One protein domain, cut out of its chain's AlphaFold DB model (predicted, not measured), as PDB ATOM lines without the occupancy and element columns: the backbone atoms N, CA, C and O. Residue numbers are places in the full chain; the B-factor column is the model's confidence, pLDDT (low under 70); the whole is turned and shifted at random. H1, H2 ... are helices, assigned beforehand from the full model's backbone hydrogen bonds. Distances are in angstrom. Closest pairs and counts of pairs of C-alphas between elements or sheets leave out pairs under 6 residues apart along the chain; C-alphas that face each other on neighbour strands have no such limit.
ATOM      1  N   LEU A   2      -3.118   2.916  35.930       77.81
ATOM      2  CA  LEU A   2      -2.019   2.476  36.808       77.81
ATOM      3  C   LEU A   2      -2.427   2.446  38.294       77.81
ATOM      4  O   LEU A   2      -2.116   1.498  39.005       77.81
ATOM      5  N   SER A   3      -3.209   3.433  38.734       83.12
ATOM      6  CA  SER A   3      -3.809   3.474  40.074       83.12
ATOM      7  C   SER A   3      -4.673   2.245  40.387       83.12
ATOM      8  O   SER A   3      -4.527   1.638  41.444       83.12
ATOM      9  N   VAL A   4      -5.521   1.827  39.441       83.75
ATOM     10  CA  VAL A   4      -6.372   0.628  39.548       83.75
ATOM     11  C   VAL A   4      -5.518  -0.632  39.632       83.75
ATOM     12  O   VAL A   4      -5.808  -1.514  40.436       83.75
ATOM     13  N   PHE A   5      -4.439  -0.708  38.847       83.06
ATOM     14  CA  PHE A   5      -3.492  -1.817  38.926       83.06
ATOM     15  C   PHE A   5      -2.877  -1.920  40.319       83.06
ATOM     16  O   PHE A   5      -3.058  -2.941  40.976       83.06
ATOM     17  N   ILE A   6      -2.257  -0.841  40.810       81.69
ATOM     18  CA  ILE A   6      -1.637  -0.786  42.144       81.69
ATOM     19  C   ILE A   6      -2.663  -1.131  43.232       81.69
ATOM     20  O   ILE A   6      -2.401  -1.951  44.112       81.69
ATOM     21  N   SER A   7      -3.863  -0.560  43.149       84.19
ATOM     22  CA  SER A   7      -4.971  -0.858  44.055       84.19
ATOM     23  C   SER A   7      -5.324  -2.348  44.037       84.19
ATOM     24  O   SER A   7      -5.537  -2.954  45.080       84.19
ATOM     25  N   TRP A   8      -5.356  -3.003  42.881       82.81
ATOM     26  CA  TRP A   8      -5.824  -4.387  42.808       82.81
ATOM     27  C   TRP A   8      -4.754  -5.427  43.095       82.81
ATOM     28  O   TRP A   8      -5.111  -6.499  43.591       82.81
ATOM     29  N   THR A   9      -3.493  -5.138  42.782       78.75
ATOM     30  CA  THR A   9      -2.368  -6.063  42.966       78.75
ATOM     31  C   THR A   9      -1.644  -5.845  44.282       78.75
ATOM     32  O   THR A   9      -1.183  -6.812  44.884       78.75
ATOM     33  N   CYS A  10      -1.536  -4.597  44.738       78.81
ATOM     34  CA  CYS A  10      -0.733  -4.247  45.902       78.81
ATOM     35  C   CYS A  10      -1.596  -3.933  47.130       78.81
ATOM     36  O   CYS A  10      -1.211  -4.312  48.230       78.81
ATOM     37  N   ASN A  11      -2.776  -3.315  47.010       80.12
ATOM     38  CA  ASN A  11      -3.573  -2.982  48.201       80.12
ATOM     39  C   ASN A  11      -4.290  -4.218  48.783       80.12
ATOM     40  O   ASN A  11      -5.268  -4.731  48.231       80.12
ATOM     41  N   ARG A  12      -3.856  -4.657  49.971       77.12
ATOM     42  CA  ARG A  12      -4.362  -5.863  50.652       77.12
ATOM     43  C   ARG A  12      -5.859  -5.798  50.962       77.12
ATOM     44  O   ARG A  12      -6.534  -6.825  50.927       77.12
ATOM     45  N   HIS A  13      -6.397  -4.612  51.238       76.44
ATOM     46  CA  HIS A  13      -7.822  -4.435  51.519       76.44
ATOM     47  C   HIS A  13      -8.677  -4.555  50.257       76.44
ATOM     48  O   HIS A  13      -9.720  -5.214  50.280       76.44
ATOM     49  N   SER A  14      -8.208  -3.967  49.157       78.94
ATOM     50  CA  SER A  14      -8.839  -4.074  47.837       78.94
ATOM     51  C   SER A  14      -8.761  -5.504  47.296       78.94
ATOM     52  O   SER A  14      -9.686  -5.968  46.631       78.94
ATOM     53  N   ILE A  15      -7.709  -6.256  47.656       76.75
ATOM     54  CA  ILE A  15      -7.568  -7.664  47.266       76.75
ATOM     55  C   ILE A  15      -8.744  -8.516  47.755       76.75
ATOM     56  O   ILE A  15      -9.263  -9.338  46.996       76.75
ATOM     57  N   VAL A  16      -9.169  -8.295  49.000       74.62
ATOM     58  CA  VAL A  16     -10.168  -9.119  49.699       74.62
ATOM     59  C   VAL A  16     -11.607  -8.743  49.332       74.62
ATOM     60  O   VAL A  16     -12.506  -9.570  49.465       74.62
ATOM     61  N   ARG A  17     -11.852  -7.509  48.876       79.12
ATOM     62  CA  ARG A  17     -13.207  -6.994  48.633       79.12
ATOM     63  C   ARG A  17     -13.490  -6.823  47.142       79.12
ATOM     64  O   ARG A  17     -12.802  -6.086  46.442       79.12
ATOM     65  N   ASP A  18     -14.580  -7.429  46.671       79.38
ATOM     66  CA  ASP A  18     -15.134  -7.140  45.342       79.38
ATOM     67  C   ASP A  18     -16.050  -5.904  45.387       79.38
ATOM     68  O   ASP A  18     -17.263  -5.968  45.177       79.38
ATOM     69  N   THR A  19     -15.462  -4.769  45.764       85.12
ATOM     70  CA  THR A  19     -16.118  -3.457  45.757       85.12
ATOM     71  C   THR A  19     -15.644  -2.643  44.563       85.12
ATOM     72  O   THR A  19     -14.476  -2.715  44.173       85.12
ATOM     73  N   ILE A  20     -16.552  -1.853  43.992       86.00
ATOM     74  CA  ILE A  20     -16.233  -0.867  42.957       86.00
ATOM     75  C   ILE A  20     -15.573   0.306  43.675       86.00
ATOM     76  O   ILE A  20     -16.225   0.992  44.457       86.00
ATOM     77  N   GLY A  21     -14.265   0.464  43.491       84.88
ATOM     78  CA  GLY A  21     -13.534   1.600  44.037       84.88
ATOM     79  C   GLY A  21     -13.734   2.847  43.181       84.88
ATOM     80  O   GLY A  21     -14.034   2.756  41.986       84.88
ATOM     81  N   ASN A  22     -13.551   4.016  43.795       85.00
ATOM     82  CA  ASN A  22     -13.606   5.301  43.094       85.00
ATOM     83  C   ASN A  22     -12.533   5.394  41.995       85.00
ATOM     84  O   ASN A  22     -12.751   6.036  40.975       85.00
ATOM     85  N   ASP A  23     -11.406   4.700  42.172       84.75
ATOM     86  CA  ASP A  23     -10.323   4.556  41.195       84.75
ATOM     87  C   ASP A  23     -10.781   3.862  39.902       84.75
ATOM     88  O   ASP A  23     -10.470   4.321  38.797       84.75
ATOM     89  N   LEU A  24     -11.546   2.773  40.031       88.62
ATOM     90  CA  LEU A  24     -12.144   2.077  38.896       88.62
ATOM     91  C   LEU A  24     -13.196   2.965  38.233       88.62
ATOM     92  O   LEU A  24     -13.170   3.112  37.019       88.62
ATOM     93  N   LEU A  25     -14.083   3.580  39.020       89.38
ATOM     94  CA  LEU A  25     -15.134   4.452  38.495       89.38
ATOM     95  C   LEU A  25     -14.537   5.605  37.672       89.38
ATOM     96  O   LEU A  25     -14.902   5.780  36.514       89.38
ATOM     97  N   ALA A  26     -13.550   6.315  38.222       86.69
ATOM     98  CA  ALA A  26     -12.845   7.390  37.527       86.69
ATOM     99  C   ALA A  26     -12.158   6.900  36.241       86.69
ATOM    100  O   ALA A  26     -12.204   7.575  35.216       86.69
ATOM    101  N   THR A  27     -11.576   5.697  36.270       89.62
ATOM    102  CA  THR A  27     -10.935   5.091  35.091       89.62
ATOM    103  C   THR A  27     -11.940   4.724  33.992       89.62
ATOM    104  O   THR A  27     -11.568   4.712  32.825       89.62
ATOM    105  N   LEU A  28     -13.191   4.416  34.342       92.81
ATOM    106  CA  LEU A  28     -14.232   3.998  33.397       92.81
ATOM    107  C   LEU A  28     -15.050   5.167  32.836       92.81
ATOM    108  O   LEU A  28     -15.526   5.077  31.705       92.81
ATOM    109  N   ILE A  29     -15.207   6.258  33.589       92.75
ATOM    110  CA  ILE A  29     -16.032   7.406  33.180       92.75
ATOM    111  C   ILE A  29     -15.462   8.095  31.939       92.75
ATOM    112  O   ILE A  29     -16.197   8.273  30.972       92.75
ATOM    113  N   ILE A  30     -14.172   8.448  31.938       90.44
ATOM    114  CA  ILE A  30     -13.564   9.215  30.834       90.44
ATOM    115  C   ILE A  30     -13.690   8.468  29.489       90.44
ATOM    116  O   ILE A  30     -14.212   9.053  28.542       90.44
ATOM    117  N   PRO A  31     -13.328   7.175  29.385       93.44
ATOM    118  CA  PRO A  31     -13.518   6.408  28.153       93.44
ATOM    119  C   PRO A  31     -14.983   6.233  27.755       93.44
ATOM    120  O   PRO A  31     -15.290   6.223  26.568       93.44
ATOM    121  N   SER A  32     -15.894   6.118  28.728       94.62
ATOM    122  CA  SER A  32     -17.331   6.028  28.437       94.62
ATOM    123  C   SER A  32     -17.848   7.315  27.799       94.62
ATOM    124  O   SER A  32     -18.541   7.258  26.788       94.62
ATOM    125  N   ILE A  33     -17.485   8.472  28.368       93.44
ATOM    126  CA  ILE A  33     -17.843   9.787  27.826       93.44
ATOM    127  C   ILE A  33     -17.231   9.954  26.435       93.44
ATOM    128  O   ILE A  33     -17.955  10.293  25.506       93.44
ATOM    129  N   ALA A  34     -15.943   9.637  26.270       92.00
ATOM    130  CA  ALA A  34     -15.264   9.726  24.980       92.00
ATOM    131  C   ALA A  34     -15.928   8.843  23.911       92.00
ATOM    132  O   ALA A  34     -16.158   9.308  22.801       92.00
ATOM    133  N   ALA A  35     -16.305   7.604  24.241       92.19
ATOM    134  CA  ALA A  35     -16.985   6.712  23.304       92.19
ATOM    135  C   ALA A  35     -18.379   7.222  22.907       92.19
ATOM    136  O   ALA A  35     -18.742   7.164  21.735       92.19
ATOM    137  N   ILE A  36     -19.159   7.747  23.861       93.31
ATOM    138  CA  ILE A  36     -20.473   8.350  23.578       93.31
ATOM    139  C   ILE A  36     -20.309   9.584  22.690       93.31
ATOM    140  O   ILE A  36     -21.021   9.716  21.697       93.31
ATOM    141  N   HIS A  37     -19.362  10.463  23.022       92.06
ATOM    142  CA  HIS A  37     -19.075  11.670  22.251       92.06
ATOM    143  C   HIS A  37     -18.635  11.311  20.828       92.06
ATOM    144  O   HIS A  37     -19.174  11.852  19.867       92.06
ATOM    145  N   CYS A  38     -17.760  10.315  20.682       88.50
ATOM    146  CA  CYS A  38     -17.341   9.782  19.389       88.50
ATOM    147  C   CYS A  38     -18.539   9.296  18.553       88.50
ATOM    148  O   CYS A  38     -18.632   9.632  17.377       88.50
ATOM    149  N   HIS A  39     -19.487   8.553  19.139       89.62
ATOM    150  CA  HIS A  39     -20.702   8.115  18.431       89.62
ATOM    151  C   HIS A  39     -21.587   9.286  17.988       89.62
ATOM    152  O   HIS A  39     -22.124   9.258  16.882       89.62
ATOM    153  N   ILE A  40     -21.732  10.314  18.831       89.94
ATOM    154  CA  ILE A  40     -22.514  11.515  18.506       89.94
ATOM    155  C   ILE A  40     -21.890  12.254  17.317       89.94
ATOM    156  O   ILE A  40     -22.598  12.556  16.358       89.94
ATOM    157  N   GLU A  41     -20.580  12.504  17.345       86.88
ATOM    158  CA  GLU A  41     -19.882  13.212  16.262       86.88
ATOM    159  C   GLU A  41     -19.885  12.400  14.959       86.88
ATOM    160  O   GLU A  41     -20.164  12.942  13.891       86.88
ATOM    161  N   LEU A  42     -19.707  11.076  15.029       84.88
ATOM    162  CA  LEU A  42     -19.848  10.201  13.857       84.88
ATOM    163  C   LEU A  42     -21.251  10.257  13.243       84.88
ATOM    164  O   LEU A  42     -21.391  10.161  12.018       84.88
ATOM    165  N   GLY A  43     -22.281  10.408  14.078       85.06
ATOM    166  CA  GLY A  43     -23.660  10.592  13.638       85.06
ATOM    167  C   GLY A  43     -23.876  11.917  12.907       85.06
ATOM    168  O   GLY A  43     -24.574  11.936  11.898       85.06
ATOM    169  N   LYS A  44     -23.238  13.007  13.356       84.62
ATOM    170  CA  LYS A  44     -23.341  14.329  12.710       84.62
ATOM    171  C   LYS A  44     -22.700  14.362  11.323       84.62
ATOM    172  O   LYS A  44     -23.267  14.965  10.416       84.62
ATOM    173  N   ILE A  45     -21.585  13.649  11.133       78.31
ATOM    174  CA  ILE A  45     -20.892  13.548   9.833       78.31
ATOM    175  C   ILE A  45     -21.816  13.000   8.730       78.31
ATOM    176  O   ILE A  45     -21.680  13.386   7.573       78.31
ATOM    177  N   ASP A  46     -22.783  12.139   9.072       65.25
ATOM    178  CA  ASP A  46     -23.728  11.554   8.104       65.25
ATOM    179  C   ASP A  46     -24.825  12.541   7.637       65.25
ATOM    180  O   ASP A  46     -25.525  12.260   6.666       65.25
ATOM    181  N   VAL A  47     -25.014  13.683   8.319       63.47
ATOM    182  CA  VAL A  47     -26.238  14.512   8.213       63.47
ATOM    183  C   VAL A  47     -26.052  15.852   7.469       63.47
ATOM    184  O   VAL A  47     -27.031  16.571   7.300       63.47
ATOM    185  N   ASN A  48     -24.886  16.123   6.859       51.88
ATOM    186  CA  ASN A  48     -24.595  17.265   5.948       51.88
ATOM    187  C   ASN A  48     -23.935  18.539   6.537       51.88
ATOM    188  O   ASN A  48     -24.168  19.622   6.000       51.88
ATOM    189  N   GLU A  49     -23.052  18.461   7.540       55.00
ATOM    190  CA  GLU A  49     -22.234  19.629   7.944       55.00
ATOM    191  C   GLU A  49     -20.720  19.412   7.729       55.00
ATOM    192  O   GLU A  49     -20.142  18.488   8.305       55.00
ATOM    193  N   PRO A  50     -20.046  20.255   6.916       53.19
ATOM    194  CA  PRO A  50     -18.602  20.171   6.673       53.19
ATOM    195  C   PRO A  50     -17.732  20.729   7.817       53.19
ATOM    196  O   PRO A  50     -16.515  20.582   7.755       53.19
ATOM    197  N   GLU A  51     -18.323  21.317   8.860       58.34
ATOM    198  CA  GLU A  51     -17.629  21.809  10.066       58.34
ATOM    199  C   GLU A  51     -17.800  20.843  11.249       58.34
ATOM    200  O   GLU A  51     -18.076  21.245  12.375       58.34
ATOM    201  N   THR A  52     -17.677  19.533  11.016       62.94
ATOM    202  CA  THR A  52     -17.514  18.634  12.167       62.94
ATOM    203  C   THR A  52     -16.130  18.880  12.764       62.94
ATOM    204  O   THR A  52     -15.147  18.848  12.021       62.94
ATOM    205  N   ASP A  53     -16.042  19.080  14.084       72.69
ATOM    206  CA  ASP A  53     -14.777  19.180  14.819       72.69
ATOM    207  C   ASP A  53     -14.022  17.844  14.751       72.69
ATOM    208  O   ASP A  53     -14.068  17.007  15.661       72.69
ATOM    209  N   LEU A  54     -13.319  17.632  13.637       79.50
ATOM    210  CA  LEU A  54     -12.466  16.471  13.399       79.50
ATOM    211  C   LEU A  54     -11.419  16.327  14.507       79.50
ATOM    212  O   LEU A  54     -11.089  15.206  14.870       79.50
ATOM    213  N   GLU A  55     -10.973  17.438  15.096       78.44
ATOM    214  CA  GLU A  55     -10.058  17.448  16.241       78.44
ATOM    215  C   GLU A  55     -10.676  16.790  17.486       78.44
ATOM    216  O   GLU A  55     -10.044  15.951  18.132       78.44
ATOM    217  N   THR A  56     -11.940  17.094  17.799       82.56
ATOM    218  CA  THR A  56     -12.661  16.478  18.926       82.56
ATOM    219  C   THR A  56     -12.886  14.985  18.682       82.56
ATOM    220  O   THR A  56     -12.755  14.160  19.595       82.56
ATOM    221  N   LEU A  57     -13.199  14.613  17.439       84.56
ATOM    222  CA  LEU A  57     -13.341  13.213  17.049       84.56
ATOM    223  C   LEU A  57     -12.007  12.458  17.166       84.56
ATOM    224  O   LEU A  57     -11.989  11.348  17.692       84.56
ATOM    225  N   ASP A  58     -10.895  13.066  16.754       81.75
ATOM    226  CA  ASP A  58      -9.556  12.482  16.859       81.75
ATOM    227  C   ASP A  58      -9.151  12.284  18.330       81.75
ATOM    228  O   ASP A  58      -8.787  11.181  18.745       81.75
ATOM    229  N   ALA A  59      -9.340  13.302  19.175       83.12
ATOM    230  CA  ALA A  59      -9.031  13.226  20.602       83.12
ATOM    231  C   ALA A  59      -9.844  12.136  21.325       83.12
ATOM    232  O   ALA A  59      -9.300  11.344  22.104       83.12
ATOM    233  N   THR A  60     -11.151  12.055  21.057       87.69
ATOM    234  CA  THR A  60     -12.014  11.018  21.646       87.69
ATOM    235  C   THR A  60     -11.645   9.625  21.143       87.69
ATOM    236  O   THR A  60     -11.616   8.681  21.940       87.69
ATOM    237  N   LEU A  61     -11.270   9.495  19.868       84.69
ATOM    238  CA  LEU A  61     -10.808   8.245  19.276       84.69
ATOM    239  C   LEU A  61      -9.546   7.716  19.956       84.69
ATOM    240  O   LEU A  61      -9.475   6.525  20.270       84.69
ATOM    241  N   VAL A  62      -8.581   8.588  20.254       83.25
ATOM    242  CA  VAL A  62      -7.356   8.192  20.961       83.25
ATOM    243  C   VAL A  62      -7.687   7.624  22.344       83.25
ATOM    244  O   VAL A  62      -7.209   6.544  22.701       83.25
ATOM    245  N   VAL A  63      -8.545   8.297  23.117       87.56
ATOM    246  CA  VAL A  63      -8.960   7.827  24.453       87.56
ATOM    247  C   VAL A  63      -9.635   6.453  24.372       87.56
ATOM    248  O   VAL A  63      -9.325   5.556  25.163       87.56
ATOM    249  N   VAL A  64     -10.532   6.273  23.403       89.06
ATOM    250  CA  VAL A  64     -11.250   5.017  23.149       89.06
ATOM    251  C   VAL A  64     -10.287   3.897  22.739       89.06
ATOM    252  O   VAL A  64     -10.384   2.780  23.263       89.06
ATOM    253  N   GLY A  65      -9.329   4.184  21.856       83.19
ATOM    254  CA  GLY A  65      -8.293   3.249  21.415       83.19
ATOM    255  C   GLY A  65      -7.442   2.753  22.584       83.19
ATOM    256  O   GLY A  65      -7.353   1.546  22.837       83.19
ATOM    257  N   TRP A  66      -6.900   3.682  23.372       83.69
ATOM    258  CA  TRP A  66      -6.111   3.363  24.564       83.69
ATOM    259  C   TRP A  66      -6.899   2.568  25.599       83.69
ATOM    260  O   TRP A  66      -6.392   1.586  26.149       83.69
ATOM    261  N   PHE A  67      -8.151   2.950  25.861       88.44
ATOM    262  CA  PHE A  67      -8.987   2.196  26.787       88.44
ATOM    263  C   PHE A  67      -9.310   0.801  26.274       88.44
ATOM    264  O   PHE A  67      -9.381  -0.122  27.072       88.44
ATOM    265  N   THR A  68      -9.468   0.600  24.974       84.94
ATOM    266  CA  THR A  68      -9.749  -0.732  24.429       84.94
ATOM    267  C   THR A  68      -8.598  -1.703  24.710       84.94
ATOM    268  O   THR A  68      -8.827  -2.824  25.169       84.94
ATOM    269  N   VAL A  69      -7.352  -1.253  24.545       79.94
ATOM    270  CA  VAL A  69      -6.156  -2.053  24.860       79.94
ATOM    271  C   VAL A  69      -6.026  -2.279  26.369       79.94
ATOM    272  O   VAL A  69      -5.987  -3.417  26.846       79.94
ATOM    273  N   CYS A  70      -6.009  -1.201  27.151       83.19
ATOM    274  CA  CYS A  70      -5.820  -1.284  28.598       83.19
ATOM    275  C   CYS A  70      -7.013  -1.925  29.322       83.19
ATOM    276  O   CYS A  70      -6.858  -2.552  30.367       83.19
ATOM    277  N   GLY A  71      -8.214  -1.771  28.784       87.06
ATOM    278  CA  GLY A  71      -9.457  -2.322  29.301       87.06
ATOM    279  C   GLY A  71      -9.513  -3.834  29.136       87.06
ATOM    280  O   GLY A  71      -9.948  -4.511  30.065       87.06
ATOM    281  N   LEU A  72      -8.995  -4.389  28.032       82.62
ATOM    282  CA  LEU A  72      -8.835  -5.838  27.879       82.62
ATOM    283  C   LEU A  72      -7.880  -6.389  28.942       82.62
ATOM    284  O   LEU A  72      -8.177  -7.388  29.597       82.62
ATOM    285  N   TRP A  73      -6.777  -5.690  29.196       82.19
ATOM    286  CA  TRP A  73      -5.854  -6.047  30.269       82.19
ATOM    287  C   TRP A  73      -6.503  -5.969  31.664       82.19
ATOM    288  O   TRP A  73      -6.411  -6.918  32.446       82.19
ATOM    289  N   LEU A  74      -7.242  -4.895  31.968       86.00
ATOM    290  CA  LEU A  74      -8.006  -4.762  33.218       86.00
ATOM    291  C   LEU A  74      -9.078  -5.852  33.365       86.00
ATOM    292  O   LEU A  74      -9.286  -6.369  34.465       86.00
ATOM    293  N   LEU A  75      -9.743  -6.229  32.271       85.19
ATOM    294  CA  LEU A  75     -10.714  -7.319  32.234       85.19
ATOM    295  C   LEU A  75     -10.031  -8.660  32.524       85.19
ATOM    296  O   LEU A  75     -10.535  -9.452  33.321       85.19
ATOM    297  N   GLY A  76      -8.850  -8.888  31.953       78.56
ATOM    298  CA  GLY A  76      -7.997 -10.027  32.274       78.56
ATOM    299  C   GLY A  76      -7.635 -10.074  33.760       78.56
ATOM    300  O   GLY A  76      -7.729 -11.128  34.388       78.56
ATOM    301  N   LEU A  77      -7.256  -8.943  34.359       82.12
ATOM    302  CA  LEU A  77      -6.954  -8.859  35.793       82.12
ATOM    303  C   LEU A  77      -8.186  -9.140  36.661       82.12
ATOM    304  O   LEU A  77      -8.094  -9.866  37.656       82.12
ATOM    305  N   ALA A  78      -9.346  -8.590  36.295       84.69
ATOM    306  CA  ALA A  78     -10.597  -8.787  37.021       84.69
ATOM    307  C   ALA A  78     -11.076 -10.246  36.957       84.69
ATOM    308  O   ALA A  78     -11.466 -10.813  37.984       84.69
ATOM    309  N   THR A  79     -10.997 -10.869  35.776       80.62
ATOM    310  CA  THR A  79     -11.456 -12.247  35.542       80.62
ATOM    311  C   THR A  79     -10.630 -13.253  36.326       80.62
ATOM    312  O   THR A  79     -11.205 -14.030  37.087       80.62
ATOM    313  N   GLY A  80      -9.298 -13.216  36.249       73.56
ATOM    314  CA  GLY A  80      -8.496 -14.171  37.018       73.56
ATOM    315  C   GLY A  80      -8.372 -13.838  38.509       73.56
ATOM    316  O   GLY A  80      -7.989 -14.707  39.289       73.56
ATOM    317  N   SER A  81      -8.790 -12.641  38.939       77.75
ATOM    318  CA  SER A  81      -9.050 -12.348  40.358       77.75
ATOM    319  C   SER A  81     -10.421 -12.850  40.841       77.75
ATOM    320  O   SER A  81     -10.715 -12.743  42.032       77.75
ATOM    321  N   GLY A  82     -11.279 -13.367  39.950       74.75
ATOM    322  CA  GLY A  82     -12.618 -13.859  40.284       74.75
ATOM    323  C   GLY A  82     -13.588 -12.761  40.729       74.75
ATOM    324  O   GLY A  82     -14.370 -12.981  41.652       74.75
ATOM    325  N   ARG A  83     -13.517 -11.568  40.122       82.56
ATOM    326  CA  ARG A  83     -14.281 -10.374  40.530       82.56
ATOM    327  C   ARG A  83     -15.373 -10.011  39.514       82.56
ATOM    328  O   ARG A  83     -15.170  -9.110  38.696       82.56
ATOM    329  N   PRO A  84     -16.534 -10.697  39.533       81.00
ATOM    330  CA  PRO A  84     -17.528 -10.602  38.464       81.00
ATOM    331  C   PRO A  84     -18.127  -9.201  38.324       81.00
ATOM    332  O   PRO A  84     -18.412  -8.780  37.204       81.00
ATOM    333  N   LYS A  85     -18.269  -8.446  39.423       86.94
ATOM    334  CA  LYS A  85     -18.800  -7.075  39.368       86.94
ATOM    335  C   LYS A  85     -17.879  -6.173  38.555       86.94
ATOM    336  O   LYS A  85     -18.329  -5.497  37.640       86.94
ATOM    337  N   LYS A  86     -16.579  -6.205  38.850       88.38
ATOM    338  CA  LYS A  86     -15.569  -5.416  38.130       88.38
ATOM    339  C   LYS A  86     -15.481  -5.829  36.660       88.38
ATOM    340  O   LYS A  86     -15.414  -4.954  35.802       88.38
ATOM    341  N   CYS A  87     -15.559  -7.132  36.369       85.56
ATOM    342  CA  CYS A  87     -15.611  -7.634  34.994       85.56
ATOM    343  C   CYS A  87     -16.794  -7.058  34.214       85.56
ATOM    344  O   CYS A  87     -16.612  -6.647  33.074       85.56
ATOM    345  N   PHE A  88     -17.982  -7.011  34.823       87.31
ATOM    346  CA  PHE A  88     -19.180  -6.485  34.171       87.31
ATOM    347  C   PHE A  88     -19.011  -5.016  33.767       87.31
ATOM    348  O   PHE A  88     -19.225  -4.677  32.607       87.31
ATOM    349  N   PHE A  89     -18.564  -4.155  34.690       92.19
ATOM    350  CA  PHE A  89     -18.374  -2.730  34.393       92.19
ATOM    351  C   PHE A  89     -17.272  -2.484  33.359       92.19
ATOM    352  O   PHE A  89     -17.479  -1.704  32.436       92.19
ATOM    353  N   ILE A  90     -16.128  -3.168  33.473       90.94
ATOM    354  CA  ILE A  90     -15.059  -3.046  32.472       90.94
ATOM    355  C   ILE A  90     -15.552  -3.537  31.111       90.94
ATOM    356  O   ILE A  90     -15.364  -2.846  30.117       90.94
ATOM    357  N   GLY A  91     -16.211  -4.697  31.070       83.25
ATOM    358  CA  GLY A  91     -16.745  -5.278  29.844       83.25
ATOM    359  C   GLY A  91     -17.756  -4.365  29.155       83.25
ATOM    360  O   GLY A  91     -17.667  -4.181  27.947       83.25
ATOM    361  N   ALA A  92     -18.662  -3.734  29.908       89.56
ATOM    362  CA  ALA A  92     -19.642  -2.800  29.358       89.56
ATOM    363  C   ALA A  92     -18.976  -1.595  28.669       89.56
ATOM    364  O   ALA A  92     -19.304  -1.282  27.525       89.56
ATOM    365  N   VAL A  93     -18.001  -0.956  29.328       94.12
ATOM    366  CA  VAL A  93     -17.268   0.180  28.740       94.12
ATOM    367  C   VAL A  93     -16.396  -0.271  27.571       94.12
ATOM    368  O   VAL A  93     -16.281   0.441  26.578       94.12
ATOM    369  N   LEU A  94     -15.825  -1.475  27.641       88.31
ATOM    370  CA  LEU A  94     -15.019  -2.034  26.563       88.31
ATOM    371  C   LEU A  94     -15.845  -2.296  25.303       88.31
ATOM    372  O   LEU A  94     -15.397  -1.970  24.212       88.31
ATOM    373  N   VAL A  95     -17.056  -2.842  25.447       84.12
ATOM    374  CA  VAL A  95     -17.993  -3.039  24.328       84.12
ATOM    375  C   VAL A  95     -18.381  -1.698  23.709       84.12
ATOM    376  O   VAL A  95     -18.410  -1.582  22.487       84.12
ATOM    377  N   LEU A  96     -18.628  -0.680  24.535       89.00
ATOM    378  CA  LEU A  96     -18.947   0.670  24.073       89.00
ATOM    379  C   LEU A  96     -17.777   1.322  23.312       89.00
ATOM    380  O   LEU A  96     -17.983   1.951  22.278       89.00
ATOM    381  N   CYS A  97     -16.547   1.145  23.794       89.12
ATOM    382  CA  CYS A  97     -15.346   1.642  23.122       89.12
ATOM    383  C   CYS A  97     -15.076   0.882  21.813       89.12
ATOM    384  O   CYS A  97     -14.838   1.486  20.770       89.12
ATOM    385  N   ALA A  98     -15.178  -0.448  21.845       81.94
ATOM    386  CA  ALA A  98     -14.988  -1.292  20.672       81.94
ATOM    387  C   ALA A  98     -16.036  -1.018  19.586       81.94
ATOM    388  O   ALA A  98     -15.701  -1.061  18.404       81.94
ATOM    389  N   SER A  99     -17.281  -0.700  19.958       85.06
ATOM    390  CA  SER A  99     -18.312  -0.343  18.981       85.06
ATOM    391  C   SER A  99     -17.992   0.967  18.261       85.06
ATOM    392  O   SER A  99     -18.180   1.032  17.052       85.06
ATOM    393  N   ALA A 100     -17.444   1.975  18.952       86.56
ATOM    394  CA  ALA A 100     -16.998   3.221  18.320       86.56
ATOM    395  C   ALA A 100     -15.860   2.973  17.312       86.56
ATOM    396  O   ALA A 100     -15.943   3.406  16.161       86.56
ATOM    397  N   LEU A 101     -14.844   2.189  17.700       83.25
ATOM    398  CA  LEU A 101     -13.736   1.809  16.810       83.25
ATOM    399  C   LEU A 101     -14.217   1.008  15.596       83.25
ATOM    400  O   LEU A 101     -13.742   1.216  14.476       83.25
ATOM    401  N   PHE A 102     -15.170   0.099  15.805       79.38
ATOM    402  CA  PHE A 102     -15.758  -0.691  14.731       79.38
ATOM    403  C   PHE A 102     -16.514   0.196  13.736       79.38
ATOM    404  O   PHE A 102     -16.282   0.082  12.535       79.38
ATOM    405  N   THR A 103     -17.345   1.130  14.213       80.75
ATOM    406  CA  THR A 103     -18.066   2.078  13.349       80.75
ATOM    407  C   THR A 103     -17.101   2.891  12.483       80.75
ATOM    408  O   THR A 103     -17.316   3.010  11.276       80.75
ATOM    409  N   ILE A 104     -15.988   3.372  13.043       80.81
ATOM    410  CA  ILE A 104     -14.954   4.086  12.272       80.81
ATOM    411  C   ILE A 104     -14.301   3.175  11.236       80.81
ATOM    412  O   ILE A 104     -14.183   3.561  10.077       80.81
ATOM    413  N   SER A 105     -13.957   1.940  11.613       71.50
ATOM    414  CA  SER A 105     -13.351   0.961  10.695       71.50
ATOM    415  C   SER A 105     -14.247   0.650   9.492       71.50
ATOM    416  O   SER A 105     -13.756   0.357   8.405       71.50
ATOM    417  N   THR A 106     -15.572   0.709   9.670       75.44
ATOM    418  CA  THR A 106     -16.526   0.481   8.573       75.44
ATOM    419  C   THR A 106     -16.634   1.656   7.600       75.44
ATOM    420  O   THR A 106     -17.047   1.453   6.457       75.44
ATOM    421  N   ARG A 107     -16.225   2.868   7.996       77.38
ATOM    422  CA  ARG A 107     -16.250   4.062   7.146       77.38
ATOM    423  C   ARG A 107     -14.873   4.310   6.537       77.38
ATOM    424  O   ARG A 107     -14.009   4.904   7.166       77.38
ATOM    425  N   ARG A 108     -14.675   3.884   5.287       70.06
ATOM    426  CA  ARG A 108     -13.371   3.946   4.592       70.06
ATOM    427  C   ARG A 108     -12.808   5.359   4.393       70.06
ATOM    428  O   ARG A 108     -11.606   5.486   4.199       70.06
ATOM    429  N   ASP A 109     -13.647   6.389   4.485       74.50
ATOM    430  CA  ASP A 109     -13.270   7.775   4.174       74.50
ATOM    431  C   ASP A 109     -12.690   8.542   5.379       74.50
ATOM    432  O   ASP A 109     -12.016   9.560   5.211       74.50
ATOM    433  N   LEU A 110     -12.957   8.076   6.607       70.00
ATOM    434  CA  LEU A 110     -12.491   8.720   7.842       70.00
ATOM    435  C   LEU A 110     -11.034   8.396   8.219       70.00
ATOM    436  O   LEU A 110     -10.346   9.316   8.658       70.00
ATOM    437  N   PRO A 111     -10.521   7.160   8.042       65.44
ATOM    438  CA  PRO A 111      -9.144   6.819   8.390       65.44
ATOM    439  C   PRO A 111      -8.094   7.694   7.707       65.44
ATOM    440  O   PRO A 111      -7.085   8.014   8.310       65.44
ATOM    441  N   THR A 112      -8.357   8.141   6.477       67.62
ATOM    442  CA  THR A 112      -7.457   9.033   5.728       67.62
ATOM    443  C   THR A 112      -7.483  10.489   6.200       67.62
ATOM    444  O   THR A 112      -6.691  11.296   5.725       67.62
ATOM    445  N   ARG A 113      -8.435  10.860   7.063       70.38
ATOM    446  CA  ARG A 113      -8.650  12.240   7.534       70.38
ATOM    447  C   ARG A 113      -8.323  12.433   9.012       70.38
ATOM    448  O   ARG A 113      -8.251  13.571   9.459       70.38
ATOM    449  N   LEU A 114      -8.167  11.342   9.756       69.25
ATOM    450  CA  LEU A 114      -7.940  11.339  11.195       69.25
ATOM    451  C   LEU A 114      -6.562  10.725  11.470       69.25
ATOM    452  O   LEU A 114      -6.402   9.516  11.283       69.25
ATOM    453  N   PRO A 115      -5.572  11.515  11.920       68.25
ATOM    454  CA  PRO A 115      -4.242  11.008  12.255       68.25
ATOM    455  C   PRO A 115      -4.291   9.868  13.282       68.25
ATOM    456  O   PRO A 115      -3.586   8.867  13.141       68.25
ATOM    457  N   ALA A 116      -5.187   9.937  14.277       63.28
ATOM    458  CA  ALA A 116      -5.339   8.857  15.251       63.28
ATOM    459  C   ALA A 116      -5.938   7.578  14.649       63.28
ATOM    460  O   ALA A 116      -5.729   6.485  15.184       63.28
ATOM    461  N   ALA A 117      -6.669   7.686  13.535       59.50
ATOM    462  CA  ALA A 117      -7.236   6.541  12.838       59.50
ATOM    463  C   ALA A 117      -6.208   5.807  11.955       59.50
ATOM    464  O   ALA A 117      -6.394   4.623  11.683       59.50
ATOM    465  N   GLU A 118      -5.087   6.424  11.572       61.94
ATOM    466  CA  GLU A 118      -3.949   5.676  11.004       61.94
ATOM    467  C   GLU A 118      -3.316   4.761  12.070       61.94
ATOM    468  O   GLU A 118      -2.970   3.606  11.800       61.94
ATOM    469  N   GLY A 119      -3.318   5.212  13.330       62.69
ATOM    470  CA  GLY A 119      -3.016   4.401  14.512       62.69
ATOM    471  C   GLY A 119      -4.013   3.259  14.776       62.69
ATOM    472  O   GLY A 119      -3.716   2.339  15.540       62.69
ATOM    473  N   LEU A 120      -5.187   3.248  14.136       60.19
ATOM    474  CA  LEU A 120      -6.237   2.240  14.341       60.19
ATOM    475  C   LEU A 120      -5.772   0.824  13.995       60.19
ATOM    476  O   LEU A 120      -6.159  -0.123  14.677       60.19
ATOM    477  N   ASN A 121      -4.893   0.662  13.001       59.69
ATOM    478  CA  ASN A 121      -4.301  -0.641  12.682       59.69
ATOM    479  C   ASN A 121      -3.469  -1.189  13.854       59.69
ATOM    480  O   ASN A 121      -3.550  -2.380  14.162       59.69
ATOM    481  N   TRP A 122      -2.757  -0.319  14.576       59.47
ATOM    482  CA  TRP A 122      -2.047  -0.675  15.807       59.47
ATOM    483  C   TRP A 122      -3.006  -1.034  16.937       59.47
ATOM    484  O   TRP A 122      -2.768  -1.999  17.664       59.47
ATOM    485  N   PHE A 123      -4.127  -0.320  17.057       60.16
ATOM    486  CA  PHE A 123      -5.166  -0.644  18.035       60.16
ATOM    487  C   PHE A 123      -5.861  -1.974  17.728       60.16
ATOM    488  O   PHE A 123      -6.088  -2.756  18.648       60.16
ATOM    489  N   ILE A 124      -6.141  -2.283  16.460       64.38
ATOM    490  CA  ILE A 124      -6.702  -3.569  16.017       64.38
ATOM    491  C   ILE A 124      -5.692  -4.701  16.254       64.38
ATOM    492  O   ILE A 124      -6.061  -5.775  16.739       64.38
ATOM    493  N   MET A 125      -4.403  -4.473  15.994       60.72
ATOM    494  CA  MET A 125      -3.346  -5.439  16.307       60.72
ATOM    495  C   MET A 125      -3.188  -5.640  17.826       60.72
ATOM    496  O   MET A 125      -3.077  -6.768  18.307       60.72
ATOM    497  N   GLY A 126      -3.267  -4.568  18.614       63.69
ATOM    498  CA  GLY A 126      -3.289  -4.621  20.076       63.69
ATOM    499  C   GLY A 126      -4.511  -5.366  20.615       63.69
ATOM    500  O   GLY A 126      -4.370  -6.225  21.483       63.69
ATOM    501  N   LEU A 127      -5.697  -5.108  20.056       66.25
ATOM    502  CA  LEU A 127      -6.958  -5.778  20.375       66.25
ATOM    503  C   LEU A 127      -6.881  -7.279  20.076       66.25
ATOM    504  O   LEU A 127      -7.228  -8.090  20.930       66.25
ATOM    505  N   THR A 128      -6.414  -7.663  18.888       63.72
ATOM    506  CA  THR A 128      -6.278  -9.075  18.489       63.72
ATOM    507  C   THR A 128      -5.257  -9.807  19.358       63.72
ATOM    508  O   THR A 128      -5.536 -10.912  19.826       63.72
ATOM    509  N   THR A 129      -4.130  -9.170  19.683       62.56
ATOM    510  CA  THR A 129      -3.107  -9.729  20.586       62.56
ATOM    511  C   THR A 129      -3.617  -9.848  22.030       62.56
ATOM    512  O   THR A 129      -3.366 -10.847  22.712       62.56
ATOM    513  N   ALA A 130      -4.378  -8.863  22.512       64.81
ATOM    514  CA  ALA A 130      -4.989  -8.873  23.840       64.81
ATOM    515  C   ALA A 130      -6.103  -9.927  23.956       64.81
ATOM    516  O   ALA A 130      -6.140 -10.680  24.930       64.81
ATOM    517  N   LEU A 131      -6.970 -10.039  22.945       68.00
ATOM    518  CA  LEU A 131      -7.984 -11.092  22.852       68.00
ATOM    519  C   LEU A 131      -7.335 -12.476  22.840       68.00
ATOM    520  O   LEU A 131      -7.762 -13.345  23.595       68.00
ATOM    521  N   PHE A 132      -6.266 -12.668  22.063       63.19
ATOM    522  CA  PHE A 132      -5.495 -13.911  22.072       63.19
ATOM    523  C   PHE A 132      -4.951 -14.224  23.474       63.19
ATOM    524  O   PHE A 132      -5.102 -15.344  23.957       63.19
ATOM    525  N   SER A 133      -4.419 -13.221  24.177       63.12
ATOM    526  CA  SER A 133      -3.866 -13.365  25.532       63.12
ATOM    527  C   SER A 133      -4.919 -13.667  26.607       63.12
ATOM    528  O   SER A 133      -4.604 -14.325  27.594       63.12
ATOM    529  N   ILE A 134      -6.168 -13.225  26.425       62.12
ATOM    530  CA  ILE A 134      -7.300 -13.535  27.321       62.12
ATOM    531  C   ILE A 134      -7.903 -14.907  27.000       62.12
ATOM    532  O   ILE A 134      -8.287 -15.643  27.909       62.12
ATOM    533  N   LEU A 135      -7.969 -15.277  25.721       65.06
ATOM    534  CA  LEU A 135      -8.497 -16.568  25.278       65.06
ATOM    535  C   LEU A 135      -7.535 -17.721  25.591       65.06
ATOM    536  O   LEU A 135      -7.985 -18.805  25.957       65.06
ATOM    537  N   LEU A 136      -6.220 -17.499  25.533       62.50
ATOM    538  CA  LEU A 136      -5.207 -18.514  25.834       62.50
ATOM    539  C   LEU A 136      -5.404 -19.178  27.222       62.50
ATOM    540  O   LEU A 136      -5.498 -20.404  27.276       62.50
ATOM    541  N   PRO A 137      -5.558 -18.444  28.345       58.69
ATOM    542  CA  PRO A 137      -5.820 -19.039  29.657       58.69
ATOM    543  C   PRO A 137      -7.241 -19.596  29.831       58.69
ATOM    544  O   PRO A 137      -7.463 -20.310  30.802       58.69
ATOM    545  N   LEU A 138      -8.188 -19.321  28.925       57.50
ATOM    546  CA  LEU A 138      -9.491 -20.005  28.873       57.50
ATOM    547  C   LEU A 138      -9.398 -21.354  28.135       57.50
ATOM    548  O   LEU A 138     -10.110 -22.294  28.482       57.50
ATOM    549  N   ILE A 139      -8.481 -21.472  27.169       55.44
ATOM    550  CA  ILE A 139      -8.227 -22.693  26.386       55.44
ATOM    551  C   ILE A 139      -7.276 -23.657  27.123       55.44
ATOM    552  O   ILE A 139      -7.451 -24.872  27.076       55.44
ATOM    553  N   ILE A 140      -6.282 -23.153  27.859       52.25
ATOM    554  CA  ILE A 140      -5.329 -23.988  28.618       52.25
ATOM    555  C   ILE A 140      -5.993 -24.925  29.660       52.25
ATOM    556  O   ILE A 140      -5.571 -26.079  29.745       52.25
ATOM    557  N   PRO A 141      -7.006 -24.524  30.458       49.56
ATOM    558  CA  PRO A 141      -7.605 -25.411  31.459       49.56
ATOM    559  C   PRO A 141      -8.460 -26.534  30.862       49.56
ATOM    560  O   PRO A 141      -8.709 -27.516  31.562       49.56
ATOM    561  N   THR A 142      -8.893 -26.435  29.600       49.75
ATOM    562  CA  THR A 142      -9.679 -27.495  28.948       49.75
ATOM    563  C   THR A 142      -8.796 -28.587  28.340       49.75
ATOM    564  O   THR A 142      -9.247 -29.722  28.190       49.75
ATOM    565  N   ASN A 143      -7.519 -28.298  28.067       52.28
ATOM    566  CA  ASN A 143      -6.572 -29.255  27.501       52.28
ATOM    567  C   ASN A 143      -5.610 -29.803  28.572       52.28
ATOM    568  O   ASN A 143      -4.662 -29.139  29.000       52.28
ATOM    569  N   LYS A 144      -5.839 -31.055  28.989       66.00
ATOM    570  CA  LYS A 144      -5.061 -31.753  30.029       66.00
ATOM    571  C   LYS A 144      -3.550 -31.744  29.739       66.00
ATOM    572  O   LYS A 144      -2.757 -31.519  30.646       66.00
ATOM    573  N   THR A 145      -3.163 -31.885  28.473       65.19
ATOM    574  CA  THR A 145      -1.765 -31.942  28.024       65.19
ATOM    575  C   THR A 145      -1.051 -30.597  28.182       65.19
ATOM    576  O   THR A 145       0.088 -30.544  28.639       65.19
ATOM    577  N   SER A 168      -2.334 -19.101  41.018       55.56
ATOM    578  CA  SER A 168      -3.120 -18.735  39.831       55.56
ATOM    579  C   SER A 168      -3.139 -17.223  39.617       55.56
ATOM    580  O   SER A 168      -2.971 -16.771  38.489       55.56
ATOM    581  N   ALA A 169      -3.260 -16.445  40.696       51.47
ATOM    582  CA  ALA A 169      -3.193 -14.988  40.643       51.47
ATOM    583  C   ALA A 169      -1.798 -14.494  40.230       51.47
ATOM    584  O   ALA A 169      -1.701 -13.607  39.388       51.47
ATOM    585  N   LEU A 170      -0.725 -15.104  40.751       51.91
ATOM    586  CA  LEU A 170       0.649 -14.758  40.377       51.91
ATOM    587  C   LEU A 170       0.961 -15.116  38.918       51.91
ATOM    588  O   LEU A 170       1.553 -14.307  38.213       51.91
ATOM    589  N   ARG A 171       0.522 -16.287  38.432       59.88
ATOM    590  CA  ARG A 171       0.660 -16.660  37.012       59.88
ATOM    591  C   ARG A 171      -0.103 -15.724  36.092       59.88
ATOM    592  O   ARG A 171       0.413 -15.350  35.048       59.88
ATOM    593  N   LEU A 172      -1.319 -15.351  36.474       60.66
ATOM    594  CA  LEU A 172      -2.121 -14.423  35.692       60.66
ATOM    595  C   LEU A 172      -1.496 -13.023  35.688       60.66
ATOM    596  O   LEU A 172      -1.399 -12.402  34.639       60.66
ATOM    597  N   ALA A 173      -1.007 -12.555  36.838       57.22
ATOM    598  CA  ALA A 173      -0.272 -11.300  36.940       57.22
ATOM    599  C   ALA A 173       1.016 -11.326  36.103       57.22
ATOM    600  O   ALA A 173       1.306 -10.350  35.424       57.22
ATOM    601  N   ALA A 174       1.751 -12.444  36.099       60.12
ATOM    602  CA  ALA A 174       2.947 -12.627  35.282       60.12
ATOM    603  C   ALA A 174       2.629 -12.644  33.780       60.12
ATOM    604  O   ALA A 174       3.319 -11.979  33.019       60.12
ATOM    605  N   MET A 175       1.562 -13.329  33.354       62.97
ATOM    606  CA  MET A 175       1.071 -13.299  31.965       62.97
ATOM    607  C   MET A 175       0.680 -11.877  31.545       62.97
ATOM    608  O   MET A 175       1.041 -11.427  30.464       62.97
ATOM    609  N   HIS A 176       0.002 -11.144  32.426       61.09
ATOM    610  CA  HIS A 176      -0.414  -9.761  32.192       61.09
ATOM    611  C   HIS A 176       0.758  -8.775  32.174       61.09
ATOM    612  O   HIS A 176       0.728  -7.817  31.407       61.09
ATOM    613  N   LEU A 177       1.795  -9.008  32.981       59.41
ATOM    614  CA  LEU A 177       3.065  -8.274  32.940       59.41
ATOM    615  C   LEU A 177       3.853  -8.589  31.666       59.41
ATOM    616  O   LEU A 177       4.398  -7.680  31.047       59.41
ATOM    617  N   LEU A 178       3.885  -9.854  31.246       61.84
ATOM    618  CA  LEU A 178       4.522 -10.274  29.999       61.84
ATOM    619  C   LEU A 178       3.808  -9.660  28.787       61.84
ATOM    620  O   LEU A 178       4.452  -9.176  27.864       61.84
ATOM    621  N   PHE A 179       2.477  -9.599  28.823       65.00
ATOM    622  CA  PHE A 179       1.671  -8.914  27.820       65.00
ATOM    623  C   PHE A 179       1.984  -7.414  27.779       65.00
ATOM    624  O   PHE A 179       2.314  -6.890  26.718       65.00
ATOM    625  N   LEU A 180       1.953  -6.737  28.933       62.16
ATOM    626  CA  LEU A 180       2.250  -5.307  29.030       62.16
ATOM    627  C   LEU A 180       3.664  -4.989  28.518       62.16
ATOM    628  O   LEU A 180       3.845  -4.036  27.770       62.16
ATOM    629  N   THR A 181       4.658  -5.798  28.894       62.69
ATOM    630  CA  THR A 181       6.054  -5.622  28.462       62.69
ATOM    631  C   THR A 181       6.237  -5.895  26.976       62.69
ATOM    632  O   THR A 181       6.911  -5.114  26.314       62.69
ATOM    633  N   THR A 182       5.603  -6.936  26.429       62.66
ATOM    634  CA  THR A 182       5.636  -7.236  24.985       62.66
ATOM    635  C   THR A 182       4.971  -6.123  24.177       62.66
ATOM    636  O   THR A 182       5.496  -5.709  23.148       62.66
ATOM    637  N   TRP A 183       3.848  -5.597  24.665       66.62
ATOM    638  CA  TRP A 183       3.152  -4.481  24.036       66.62
ATOM    639  C   TRP A 183       3.997  -3.200  24.069       66.62
ATOM    640  O   TRP A 183       4.194  -2.569  23.036       66.62
ATOM    641  N   LEU A 184       4.582  -2.866  25.225       60.66
ATOM    642  CA  LEU A 184       5.477  -1.714  25.363       60.66
ATOM    643  C   LEU A 184       6.715  -1.849  24.460       60.66
ATOM    644  O   LEU A 184       7.133  -0.879  23.838       60.66
ATOM    645  N   LEU A 185       7.276  -3.059  24.353       64.88
ATOM    646  CA  LEU A 185       8.380  -3.371  23.444       64.88
ATOM    647  C   LEU A 185       7.989  -3.205  21.978       64.88
ATOM    648  O   LEU A 185       8.798  -2.676  21.229       64.88
ATOM    649  N   MET A 186       6.780  -3.607  21.567       63.25
ATOM    650  CA  MET A 186       6.296  -3.352  20.205       63.25
ATOM    651  C   MET A 186       6.186  -1.857  19.919       63.25
ATOM    652  O   MET A 186       6.676  -1.411  18.890       63.25
ATOM    653  N   VAL A 187       5.612  -1.080  20.841       58.44
ATOM    654  CA  VAL A 187       5.484   0.378  20.690       58.44
ATOM    655  C   VAL A 187       6.855   1.053  20.589       58.44
ATOM    656  O   VAL A 187       7.066   1.908  19.733       58.44
ATOM    657  N   VAL A 188       7.815   0.653  21.431       63.72
ATOM    658  CA  VAL A 188       9.188   1.183  21.388       63.72
ATOM    659  C   VAL A 188       9.913   0.742  20.118       63.72
ATOM    660  O   VAL A 188      10.575   1.559  19.486       63.72
ATOM    661  N   ALA A 189       9.805  -0.532  19.738       64.12
ATOM    662  CA  ALA A 189      10.444  -1.061  18.539       64.12
ATOM    663  C   ALA A 189       9.922  -0.364  17.285       64.12
ATOM    664  O   ALA A 189      10.727  -0.024  16.428       64.12
ATOM    665  N   ASP A 190       8.620  -0.101  17.211       57.97
ATOM    666  CA  ASP A 190       8.002   0.598  16.093       57.97
ATOM    667  C   ASP A 190       8.406   2.074  16.035       57.97
ATOM    668  O   ASP A 190       8.866   2.535  14.995       57.97
ATOM    669  N   GLY A 191       8.398   2.789  17.167       55.41
ATOM    670  CA  GLY A 191       8.930   4.156  17.228       55.41
ATOM    671  C   GLY A 191      10.401   4.241  16.797       55.41
ATOM    672  O   GLY A 191      10.814   5.195  16.135       55.41
ATOM    673  N   VAL A 192      11.202   3.216  17.103       60.53
ATOM    674  CA  VAL A 192      12.599   3.098  16.647       60.53
ATOM    675  C   VAL A 192      12.699   2.687  15.170       60.53
ATOM    676  O   VAL A 192      13.633   3.109  14.491       60.53
ATOM    677  N   LEU A 193      11.776   1.872  14.653       58.09
ATOM    678  CA  LEU A 193      11.769   1.432  13.254       58.09
ATOM    679  C   LEU A 193      11.334   2.570  12.321       58.09
ATOM    680  O   LEU A 193      11.997   2.815  11.317       58.09
ATOM    681  N   PHE A 194      10.283   3.303  12.695       53.56
ATOM    682  CA  PHE A 194       9.790   4.475  11.974       53.56
ATOM    683  C   PHE A 194      10.786   5.631  11.998       53.56
ATOM    684  O   PHE A 194      10.993   6.258  10.970       53.56
ATOM    685  N   SER A 195      11.489   5.860  13.113       51.28
ATOM    686  CA  SER A 195      12.560   6.875  13.168       51.28
ATOM    687  C   SER A 195      13.832   6.499  12.395       51.28
ATOM    688  O   SER A 195      14.750   7.310  12.298       51.28
ATOM    689  N   ARG A 196      13.924   5.271  11.862       52.34
ATOM    690  CA  ARG A 196      15.070   4.787  11.073       52.34
ATOM    691  C   ARG A 196      14.764   4.562   9.598       52.34
ATOM    692  O   ARG A 196      15.691   4.233   8.857       52.34
ATOM    693  N   LEU A 197      13.512   4.702   9.174       52.50
ATOM    694  CA  LEU A 197      13.182   4.719   7.756       52.50
ATOM    695  C   LEU A 197      13.655   6.069   7.196       52.50
ATOM    696  O   LEU A 197      13.183   7.096   7.665       52.50
ATOM    697  N   SER A 216      -3.984  18.991  19.389       49.75
ATOM    698  CA  SER A 216      -3.575  20.322  18.894       49.75
ATOM    699  C   SER A 216      -3.290  21.318  20.037       49.75
ATOM    700  O   SER A 216      -2.607  22.322  19.844       49.75
ATOM    701  N   TYR A 217      -3.785  21.001  21.233       49.75
ATOM    702  CA  TYR A 217      -3.599  21.709  22.490       49.75
ATOM    703  C   TYR A 217      -2.223  21.450  23.121       49.75
ATOM    704  O   TYR A 217      -1.785  20.308  23.286       49.75
ATOM    705  N   SER A 218      -1.548  22.534  23.496       50.84
ATOM    706  CA  SER A 218      -0.226  22.510  24.129       50.84
ATOM    707  C   SER A 218      -0.331  22.133  25.612       50.84
ATOM    708  O   SER A 218      -1.252  22.569  26.291       50.84
ATOM    709  N   ILE A 219       0.679  21.447  26.169       52.09
ATOM    710  CA  ILE A 219       0.812  21.169  27.624       52.09
ATOM    711  C   ILE A 219       0.778  22.458  28.473       52.09
ATOM    712  O   ILE A 219       0.570  22.423  29.685       52.09
ATOM    713  N   THR A 220       0.974  23.619  27.845       50.38
ATOM    714  CA  THR A 220       0.793  24.932  28.476       50.38
ATOM    715  C   THR A 220      -0.662  25.258  28.815       50.38
ATOM    716  O   THR A 220      -0.907  26.232  29.525       50.38
ATOM    717  N   GLU A 221      -1.626  24.492  28.309       63.09
ATOM    718  CA  GLU A 221      -3.042  24.659  28.606       63.09
ATOM    719  C   GLU A 221      -3.382  24.081  29.982       63.09
ATOM    720  O   GLU A 221      -2.943  23.003  30.397       63.09
ATOM    721  N   LEU A 222      -4.112  24.889  30.750       68.19
ATOM    722  CA  LEU A 222      -4.329  24.685  32.179       68.19
ATOM    723  C   LEU A 222      -5.043  23.361  32.476       68.19
ATOM    724  O   LEU A 222      -4.754  22.713  33.478       68.19
ATOM    725  N   ASP A 223      -5.968  22.955  31.620       71.44
ATOM    726  CA  ASP A 223      -6.750  21.730  31.745       71.44
ATOM    727  C   ASP A 223      -5.889  20.465  31.614       71.44
ATOM    728  O   ASP A 223      -6.045  19.541  32.416       71.44
ATOM    729  N   GLN A 224      -4.915  20.442  30.701       69.31
ATOM    730  CA  GLN A 224      -3.967  19.336  30.552       69.31
ATOM    731  C   GLN A 224      -3.032  19.221  31.750       69.31
ATOM    732  O   GLN A 224      -2.834  18.126  32.289       69.31
ATOM    733  N   ALA A 225      -2.487  20.350  32.210       69.75
ATOM    734  CA  ALA A 225      -1.640  20.386  33.396       69.75
ATOM    735  C   ALA A 225      -2.414  19.930  34.644       69.75
ATOM    736  O   ALA A 225      -1.902  19.144  35.446       69.75
ATOM    737  N   VAL A 226      -3.671  20.361  34.788       76.06
ATOM    738  CA  VAL A 226      -4.563  19.930  35.874       76.06
ATOM    739  C   VAL A 226      -4.877  18.436  35.768       76.06
ATOM    740  O   VAL A 226      -4.781  17.733  36.775       76.06
ATOM    741  N   ALA A 227      -5.187  17.918  34.576       77.88
ATOM    742  CA  ALA A 227      -5.457  16.498  34.360       77.88
ATOM    743  C   ALA A 227      -4.233  15.621  34.672       77.88
ATOM    744  O   ALA A 227      -4.362  14.594  35.349       77.88
ATOM    745  N   LEU A 228      -3.035  16.044  34.255       76.50
ATOM    746  CA  LEU A 228      -1.779  15.355  34.551       76.50
ATOM    747  C   LEU A 228      -1.490  15.348  36.056       76.50
ATOM    748  O   LEU A 228      -1.228  14.288  36.629       76.50
ATOM    749  N   CYS A 229      -1.594  16.506  36.716       79.94
ATOM    750  CA  CYS A 229      -1.424  16.627  38.165       79.94
ATOM    751  C   CYS A 229      -2.427  15.750  38.926       79.94
ATOM    752  O   CYS A 229      -2.033  15.013  39.831       79.94
ATOM    753  N   ALA A 230      -3.704  15.760  38.534       79.81
ATOM    754  CA  ALA A 230      -4.728  14.898  39.121       79.81
ATOM    755  C   ALA A 230      -4.397  13.406  38.928       79.81
ATOM    756  O   ALA A 230      -4.534  12.608  39.861       79.81
ATOM    757  N   GLY A 231      -3.902  13.027  37.746       78.00
ATOM    758  CA  GLY A 231      -3.433  11.675  37.449       78.00
ATOM    759  C   GLY A 231      -2.273  11.238  38.348       78.00
ATOM    760  O   GLY A 231      -2.341  10.169  38.962       78.00
ATOM    761  N   ILE A 232      -1.245  12.080  38.490       80.19
ATOM    762  CA  ILE A 232      -0.076  11.820  39.345       80.19
ATOM    763  C   ILE A 232      -0.494  11.701  40.811       80.19
ATOM    764  O   ILE A 232      -0.146  10.715  41.462       80.19
ATOM    765  N   LEU A 233      -1.289  12.643  41.323       82.44
ATOM    766  CA  LEU A 233      -1.789  12.605  42.701       82.44
ATOM    767  C   LEU A 233      -2.597  11.332  42.972       82.44
ATOM    768  O   LEU A 233      -2.418  10.701  44.012       82.44
ATOM    769  N   THR A 234      -3.420  10.896  42.015       83.44
ATOM    770  CA  THR A 234      -4.181   9.642  42.124       83.44
ATOM    771  C   THR A 234      -3.251   8.425  42.219       83.44
ATOM    772  O   THR A 234      -3.487   7.515  43.019       83.44
ATOM    773  N   VAL A 235      -2.166   8.389  41.440       79.31
ATOM    774  CA  VAL A 235      -1.159   7.316  41.514       79.31
ATOM    775  C   VAL A 235      -0.412   7.354  42.849       79.31
ATOM    776  O   VAL A 235      -0.292   6.322  43.508       79.31
ATOM    777  N   MET A 236       0.037   8.529  43.298       81.69
ATOM    778  CA  MET A 236       0.726   8.676  44.584       81.69
ATOM    779  C   MET A 236      -0.166   8.255  45.754       81.69
ATOM    780  O   MET A 236       0.278   7.513  46.630       81.69
ATOM    781  N   PHE A 237      -1.436   8.665  45.746       84.06
ATOM    782  CA  PHE A 237      -2.395   8.308  46.787       84.06
ATOM    783  C   PHE A 237      -2.675   6.801  46.811       84.06
ATOM    784  O   PHE A 237      -2.626   6.179  47.871       84.06
ATOM    785  N   THR A 238      -2.878   6.174  45.649       81.25
ATOM    786  CA  THR A 238      -3.080   4.715  45.579       81.25
ATOM    787  C   THR A 238      -1.844   3.921  45.996       81.25
ATOM    788  O   THR A 238      -1.973   2.896  46.670       81.25
ATOM    789  N   MET A 239      -0.641   4.401  45.677       82.56
ATOM    790  CA  MET A 239       0.607   3.805  46.159       82.56
ATOM    791  C   MET A 239       0.753   3.950  47.678       82.56
ATOM    792  O   MET A 239       1.109   2.986  48.356       82.56
ATOM    793  N   TYR A 240       0.421   5.118  48.227       86.62
ATOM    794  CA  TYR A 240       0.403   5.362  49.668       86.62
ATOM    795  C   TYR A 240      -0.579   4.431  50.395       86.62
ATOM    796  O   TYR A 240      -0.207   3.797  51.385       86.62
ATOM    797  N   GLU A 241      -1.802   4.270  49.882       82.94
ATOM    798  CA  GLU A 241      -2.776   3.321  50.431       82.94
ATOM    799  C   GLU A 241      -2.278   1.874  50.363       82.94
ATOM    800  O   GLU A 241      -2.425   1.123  51.331       82.94
ATOM    801  N   ALA A 242      -1.657   1.475  49.249       82.00
ATOM    802  CA  ALA A 242      -1.088   0.141  49.101       82.00
ATOM    803  C   ALA A 242       0.024  -0.114  50.134       82.00
ATOM    804  O   ALA A 242      -0.028  -1.120  50.846       82.00
ATOM    805  N   LEU A 243       0.964   0.822  50.291       83.00
ATOM    806  CA  LEU A 243       2.038   0.741  51.286       83.00
ATOM    807  C   LEU A 243       1.492   0.690  52.717       83.00
ATOM    808  O   LEU A 243       1.930  -0.134  53.523       83.00
ATOM    809  N   ASN A 244       0.497   1.518  53.036       77.31
ATOM    810  CA  ASN A 244      -0.140   1.512  54.351       77.31
ATOM    811  C   ASN A 244      -0.902   0.218  54.631       77.31
ATOM    812  O   ASN A 244      -0.878  -0.259  55.765       77.31
ATOM    813  N   SER A 245      -1.521  -0.387  53.615       78.19
ATOM    814  CA  SER A 245      -2.195  -1.683  53.753       78.19
ATOM    815  C   SER A 245      -1.236  -2.826  54.110       78.19
ATOM    816  O   SER A 245      -1.664  -3.859  54.628       78.19
ATOM    817  N   TRP A 246       0.058  -2.660  53.815       77.19
ATOM    818  CA  TRP A 246       1.107  -3.621  54.160       77.19
ATOM    819  C   TRP A 246       1.746  -3.318  55.506       77.19
ATOM    820  O   TRP A 246       2.009  -4.242  56.273       77.19
ATOM    821  N   ARG A 247       1.995  -2.037  55.790       75.62
ATOM    822  CA  ARG A 247       2.640  -1.600  57.032       75.62
ATOM    823  C   ARG A 247       1.753  -1.742  58.254       75.62
ATOM    824  O   ARG A 247       2.264  -2.076  59.314       75.62
ATOM    825  N   PHE A 248       0.463  -1.461  58.115       72.25
ATOM    826  CA  PHE A 248      -0.447  -1.407  59.245       72.25
ATOM    827  C   PHE A 248      -1.479  -2.514  59.138       72.25
ATOM    828  O   PHE A 248      -2.161  -2.690  58.124       72.25
TER     829      PHE A 248
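What this domain is: This is residues 2 to 145, 168 to 197 and 216 to 248 of the 345 residues of an uncharacterized protein of Lentithecium fluviatile CBS 122367 (UniProt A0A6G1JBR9). What does the model look like? It is a splayed up-and-down bundle of five helices, each running against the one before: H4 is the core, H3 and H5 pack on one side of it, H7 and H8 on another. Long H9 runs outside, packed on short H1 and H2. What is its make-up? The printed part has 207 residues with nine named helices, H1 to H9 in chain order, and no named strand: all helix. It is compact, radius of gyration of the C-alphas 18.8 A, spanning 58 by 48 by 39 A.

Where its parts are: Where are the first helices? H1, residues 2 to 9, begins at C-alpha 2 (-2.019, 2.476, 36.808); H2 is 12 to 16, H3 22 to 45, 35.0 A. H4, 54 to 80, 38.9 A, has a kink of 30 degrees near residue 70. And the others? H5 is 84 to 106, 31.9 A; H6 115 to 118; H7 120 to 142, 33.3 A; H8 168 to 194, 38.5 A. H9, 222 to 247, 36.8 A, ends at C-alpha 247 (2.640, -1.600, 57.032).

How they stand to each other: What touches the hub, H4? H3, H5, H6, H7 and H8 do. Its residues 57 to 67 alone touch H3, a helical hairpin at a steep tilt of 40 degrees, closest C-alphas Ala 34 and Thr 60, 4.8 A. And H9? Its residues 234 to 242 alone touch H1, closest C-alphas Ser 3 and Val 235, 4.9 A; H9 and H4 are apart. Are the backbones helical? Every O i to N i+4 pair is within hydrogen-bond range in H1, H4, H5, H8 and H9; H3 has 18 of 20, H7 15 of 19, H2 0 of 1 but 1 of 2 O i to N i+3; H6 is too short.

The domain as a whole: How large is it? The farthest C-alphas, of Asn 48 and Phe 248, are 61.4 A apart. Where are cuts? Residues 146 to 167, gap 17.8 A, and 198 to 215, gap 25.5 A, are not printed; of the links printed whole, none is long. Where is confidence low? Eighty residues are under 70, among them 114 to 145 and 168 to 197.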